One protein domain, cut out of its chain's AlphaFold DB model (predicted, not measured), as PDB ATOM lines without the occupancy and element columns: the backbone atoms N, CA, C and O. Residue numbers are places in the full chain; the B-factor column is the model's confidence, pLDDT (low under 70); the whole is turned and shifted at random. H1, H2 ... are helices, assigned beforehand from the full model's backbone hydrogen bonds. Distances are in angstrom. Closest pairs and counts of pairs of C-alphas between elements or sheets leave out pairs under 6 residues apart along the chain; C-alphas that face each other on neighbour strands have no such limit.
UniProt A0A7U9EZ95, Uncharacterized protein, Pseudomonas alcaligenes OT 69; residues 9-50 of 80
ATOM      1  N   ARG A   9     233.818 279.403 255.041       90.50
ATOM      2  CA  ARG A   9     234.771 278.425 254.482       90.50
ATOM      3  C   ARG A   9     234.384 276.985 254.802       90.50
ATOM      4  O   ARG A   9     234.475 276.139 253.923       90.50
ATOM      5  N   LEU A  10     233.927 276.713 256.022       90.56
ATOM      6  CA  LEU A  10     233.406 275.397 256.407       90.56
ATOM      7  C   LEU A  10     232.180 275.004 255.572       90.56
ATOM      8  O   LEU A  10     232.085 273.859 255.140       90.56
ATOM      9  N   LEU A  11     231.289 275.955 255.281       91.88
ATOM     10  CA  LEU A  11     230.113 275.742 254.433       91.88
ATOM     11  C   LEU A  11     230.484 275.585 252.945       91.88
ATOM     12  O   LEU A  11     229.906 274.778 252.224       91.88
ATOM     13  N   ALA A  12     231.512 276.288 252.473       92.69
ATOM     14  CA  ALA A  12     232.069 276.033 251.146       92.69
ATOM     15  C   ALA A  12     232.760 274.659 251.056       92.69
ATOM     16  O   ALA A  12     232.743 274.019 250.009       92.69
ATOM     17  N   LEU A  13     233.382 274.183 252.137       91.12
ATOM     18  CA  LEU A  13     234.001 272.859 252.180       91.12
ATOM     19  C   LEU A  13     232.959 271.739 252.201       91.12
ATOM     20  O   LEU A  13     233.192 270.709 251.573       91.12
ATOM     21  N   SER A  14     231.810 271.940 252.850       89.50
ATOM     22  CA  SER A  14     230.749 270.927 252.885       89.50
ATOM     23  C   SER A  14     230.190 270.600 251.504       89.50
ATOM     24  O   SER A  14     230.015 269.427 251.186       89.50
ATOM     25  N   THR A  15     230.011 271.606 250.646       90.75
ATOM     26  CA  THR A  15     229.574 271.411 249.252       90.75
ATOM     27  C   THR A  15     230.656 270.777 248.378       90.75
ATOM     28  O   THR A  15     230.355 269.912 247.564       90.75
ATOM     29  N   LYS A  16     231.931 271.133 248.580       88.88
ATOM     30  CA  LYS A  16     233.062 270.569 247.817       88.88
ATOM     31  C   LYS A  16     233.367 269.113 248.162       88.88
ATOM     32  O   LYS A  16     233.750 268.331 247.295       88.88
ATOM     33  N   LEU A  17     233.253 268.753 249.437       86.94
ATOM     34  CA  LEU A  17     233.539 267.401 249.919       86.94
ATOM     35  C   LEU A  17     232.284 266.516 249.917       86.94
ATOM     36  O   LEU A  17     232.419 265.296 249.955       86.94
ATOM     37  N   GLY A  18     231.087 267.101 249.815       89.62
ATOM     38  CA  GLY A  18     229.811 266.380 249.827       89.62
ATOM     39  C   GLY A  18     229.393 265.911 251.223       89.62
ATOM     40  O   GLY A  18     228.613 264.974 251.355       89.62
ATOM     41  N   VAL A  19     229.932 266.531 252.276       90.06
ATOM     42  CA  VAL A  19     229.743 266.105 253.667       90.06
ATOM     43  C   VAL A  19     229.323 267.287 254.529       90.06
ATOM     44  O   VAL A  19     229.985 268.318 254.554       90.06
ATOM     45  N   THR A  20     228.238 267.141 255.287       88.00
ATOM     46  CA  THR A  20     227.680 268.225 256.118       88.00
ATOM     47  C   THR A  20     228.264 268.263 257.532       88.00
ATOM     48  O   THR A  20     228.285 269.311 258.179       88.00
ATOM     49  N   ARG A  21     228.780 267.131 258.027       89.44
ATOM     50  CA  ARG A  21     229.300 266.999 259.393       89.44
ATOM     51  C   ARG A  21     230.773 267.410 259.466       89.44
ATOM     52  O   ARG A  21     231.614 266.842 258.774       89.44
ATOM     53  N   ARG A  22     231.107 268.332 260.378       85.88
ATOM     54  CA  ARG A  22     232.473 268.879 260.541       85.88
ATOM     55  C   ARG A  22     233.546 267.806 260.761       85.88
ATOM     56  O   ARG A  22     234.597 267.866 260.141       85.88
ATOM     57  N   ALA A  23     233.267 266.804 261.595       84.94
ATOM     58  CA  ALA A  23     234.209 265.709 261.844       84.94
ATOM     59  C   ALA A  23     234.476 264.866 260.584       84.94
ATOM     60  O   ALA A  23     235.612 264.491 260.306       84.94
ATOM     61  N   ALA A  24     233.440 264.616 259.783       86.00
ATOM     62  CA  ALA A  24     233.567 263.836 258.560       86.00
ATOM     63  C   ALA A  24     234.244 264.631 257.425       86.00
ATOM     64  O   ALA A  24     234.914 264.029 256.593       86.00
ATOM     65  N   LEU A  25     234.174 265.971 257.436       88.31
ATOM     66  CA  LEU A  25     234.975 266.811 256.532       88.31
ATOM     67  C   LEU A  25     236.475 266.597 256.719       88.31
ATOM     68  O   LEU A  25     237.207 266.521 255.736       88.31
ATOM     69  N   VAL A  26     236.925 266.479 257.969       86.38
ATOM     70  CA  VAL A  26     238.333 266.210 258.282       86.38
ATOM     71  C   VAL A  26     238.725 264.826 257.765       86.38
ATOM     72  O   VAL A  26     239.714 264.705 257.048       86.38
ATOM     73  N   ALA A  27     237.916 263.802 258.051       85.50
ATOM     74  CA  ALA A  27     238.173 262.439 257.586       85.50
ATOM     75  C   ALA A  27     238.246 262.340 256.048       85.50
ATOM     76  O   ALA A  27     239.183 261.748 255.514       85.50
ATOM     77  N   GLU A  28     237.319 262.974 255.326       85.88
ATOM     78  CA  GLU A  28     237.344 263.027 253.857       85.88
ATOM     79  C   GLU A  28     238.545 263.809 253.318       85.88
ATOM     80  O   GLU A  28     239.164 263.395 252.337       85.88
ATOM     81  N   ALA A  29     238.927 264.912 253.962       86.12
ATOM     82  CA  ALA A  29     240.097 265.690 253.562       86.12
ATOM     83  C   ALA A  29     241.419 264.924 253.772       86.12
ATOM     84  O   ALA A  29     242.361 265.102 252.995       86.12
ATOM     85  N   PHE A  30     241.484 264.039 254.771       82.88
ATOM     86  CA  PHE A  30     242.581 263.079 254.918       82.88
ATOM     87  C   PHE A  30     242.530 261.987 253.846       82.88
ATOM     88  O   PHE A  30     243.534 261.760 253.175       82.88
ATOM     89  N   LYS A  31     241.366 261.363 253.628       81.75
ATOM     90  CA  LYS A  31     241.179 260.282 252.646       81.75
ATOM     91  C   LYS A  31     241.510 260.713 251.215       81.75
ATOM     92  O   LYS A  31     242.103 259.947 250.465       81.75
ATOM     93  N   ARG A  32     241.152 261.942 250.837       83.44
ATOM     94  CA  ARG A  32     241.450 262.521 249.515       83.44
ATOM     95  C   ARG A  32     242.866 263.083 249.403       83.44
ATOM     96  O   ARG A  32     243.214 263.617 248.357       83.44
ATOM     97  N   GLY A  33     243.662 263.013 250.471       76.50
ATOM     98  CA  GLY A  33     245.020 263.539 250.471       76.50
ATOM     99  C   GLY A  33     245.073 265.054 250.272       76.50
ATOM    100  O   GLY A  33     245.992 265.544 249.639       76.50
ATOM    101  N   VAL A  34     244.105 265.817 250.785       81.62
ATOM    102  CA  VAL A  34     244.173 267.291 250.772       81.62
ATOM    103  C   VAL A  34     245.012 267.791 251.953       81.62
ATOM    104  O   VAL A  34     245.789 268.728 251.813       81.62
ATOM    105  N   ILE A  35     244.888 267.137 253.114       82.12
ATOM    106  CA  ILE A  35     245.660 267.462 254.329       82.12
ATOM    107  C   ILE A  35     246.955 266.637 254.400       82.12
ATOM    108  O   ILE A  35     248.016 267.166 254.732       82.12
ATOM    109  N   ALA A  36     246.882 265.349 254.054       77.19
ATOM    110  CA  ALA A  36     247.986 264.398 254.193       77.19
ATOM    111  C   ALA A  36     249.314 264.809 253.508       77.19
ATOM    112  O   ALA A  36     250.342 264.730 254.176       77.19
ATOM    113  N   PRO A  37     249.360 265.290 252.247       73.12
ATOM    114  CA  PRO A  37     250.627 265.588 251.581       73.12
ATOM    115  C   PRO A  37     251.361 266.765 252.222       73.12
ATOM    116  O   PRO A  37     252.581 266.722 252.325       73.12
ATOM    117  N   ALA A  38     250.646 267.777 252.725       75.81
ATOM    118  CA  ALA A  38     251.276 268.886 253.439       75.81
ATOM    119  C   ALA A  38     251.938 268.404 254.738       75.81
ATOM    120  O   ALA A  38     253.061 268.798 255.042       75.81
ATOM    121  N   VAL A  39     251.278 267.497 255.467       78.69
ATOM    122  CA  VAL A  39     251.833 266.884 256.681       78.69
ATOM    123  C   VAL A  39     253.036 266.001 256.346       78.69
ATOM    124  O   VAL A  39     254.057 266.098 257.018       78.69
ATOM    125  N   CYS A  40     252.971 265.194 255.284       79.31
ATOM    126  CA  CYS A  40     254.098 264.375 254.834       79.31
ATOM    127  C   CYS A  40     255.312 265.224 254.426       79.31
ATOM    128  O   CYS A  40     256.431 264.892 254.807       79.31
ATOM    129  N   ILE A  41     255.104 266.330 253.703       81.81
ATOM    130  CA  ILE A  41     256.176 267.266 253.321       81.81
ATOM    131  C   ILE A  41     256.802 267.901 254.563       81.81
ATOM    132  O   ILE A  41     258.024 267.976 254.674       81.81
ATOM    133  N   LEU A  42     255.974 268.329 255.516       83.19
ATOM    134  CA  LEU A  42     256.437 268.966 256.746       83.19
ATOM    135  C   LEU A  42     257.231 267.978 257.614       83.19
ATOM    136  O   LEU A  42     258.304 268.317 258.104       83.19
ATOM    137  N   LEU A  43     256.771 266.729 257.725       84.88
ATOM    138  CA  LEU A  43     257.509 265.654 258.394       84.88
ATOM    139  C   LEU A  43     258.834 265.335 257.688       84.88
ATOM    140  O   LEU A  43     259.858 265.224 258.355       84.88
ATOM    141  N   ALA A  44     258.845 265.232 256.356       85.38
ATOM    142  CA  ALA A  44     260.066 264.988 255.588       85.38
ATOM    143  C   ALA A  44     261.095 266.117 255.768       85.38
ATOM    144  O   ALA A  44     262.281 265.847 255.951       85.38
ATOM    145  N   LEU A  45     260.638 267.373 255.790       87.50
ATOM    146  CA  LEU A  45     261.483 268.534 256.056       87.50
ATOM    147  C   LEU A  45     262.077 268.485 257.469       87.50
ATOM    148  O   LEU A  45     263.280 268.670 257.630       87.50
ATOM    149  N   LEU A  46     261.260 268.198 258.486       87.06
ATOM    150  CA  LEU A  46     261.727 268.081 259.871       87.06
ATOM    151  C   LEU A  46     262.745 266.947 260.041       87.06
ATOM    152  O   LEU A  46     263.761 267.135 260.705       87.06
ATOM    153  N   ILE A  47     262.517 265.793 259.405       86.00
ATOM    154  CA  ILE A  47     263.471 264.676 259.412       86.00
ATOM    155  C   ILE A  47     264.786 265.092 258.751       86.00
ATOM    156  O   ILE A  47     265.843 264.812 259.313       86.00
ATOM    157  N   GLY A  48     264.727 265.775 257.601       80.69
ATOM    158  CA  GLY A  48     265.900 266.284 256.889       80.69
ATOM    159  C   GLY A  48     266.700 267.304 257.702       80.69
ATOM    160  O   GLY A  48     267.924 267.221 257.739       80.69
ATOM    161  N   LEU A  49     266.023 268.207 258.415       80.81
ATOM    162  CA  LEU A  49     266.657 269.171 259.323       80.81
ATOM    163  C   LEU A  49     267.272 268.498 260.561       80.81
ATOM    164  O   LEU A  49     268.278 268.973 261.082       80.81
ATOM    165  N   GLN A  50     266.687 267.393 261.031       78.81
ATOM    166  CA  GLN A  50     267.189 266.641 262.182       78.81
ATOM    167  C   GLN A  50     268.335 265.677 261.828       78.81
ATOM    168  O   GLN A  50     269.029 265.199 262.730       78.81
TER     169      GLN A  50
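AT A GLANCE: This is residues 9 to 50 of the 80 residues of an uncharacterized protein of Pseudomonas alcaligenes OT 69 (UniProt A0A7U9EZ95). Two short helices, H1 and H2, meet at a steep angle to make a small head, and a longer third helix, H3, sticks out from it as a free arm. The arm makes much of the length. The printed part has 42 residues with three named helices, H1, H2 and H3 in that order, and no named strand: all helix. It is only just loose, close to extended, with a radius of gyration of the C-alphas of 13.3 A and spans of 40 by 17 by 14 A.

IN THESE COORDINATES: H1, residues 9 to 17, begins at C-alpha 9 (234.771, 278.425, 254.482) and is 12.0 A long from first to last C-alpha. H2, residues 22 to 31, measures 14.6 A. H3, residues 36 to 50, measures 20.9 A and ends at C-alpha 50 (267.189, 266.641, 262.182).

HOW THE PARTS SIT: H1 and H2 touch, the closest C-alphas being those of Leu 17 and Leu 25, 6.8 A apart. They run the same way at a steep tilt of 52 degrees. H2 and H3 are close but not clearly touching; their closest C-alphas, of Phe 30 and Ala 36, are 5.6 A apart. Their tilt is steep, 67 degrees, the same way. H1 and H3 are apart. In H2 and H3 every O i to N i+4 pair is within hydrogen-bond range; in H1, 4 of 5 are.

THE WHOLE: The C-alphas farthest apart, of Thr 15 and Gln 50, are 40.1 A apart. Both links are tight, the printed part has no cut, and no printed residue is under 70 in pLDDT.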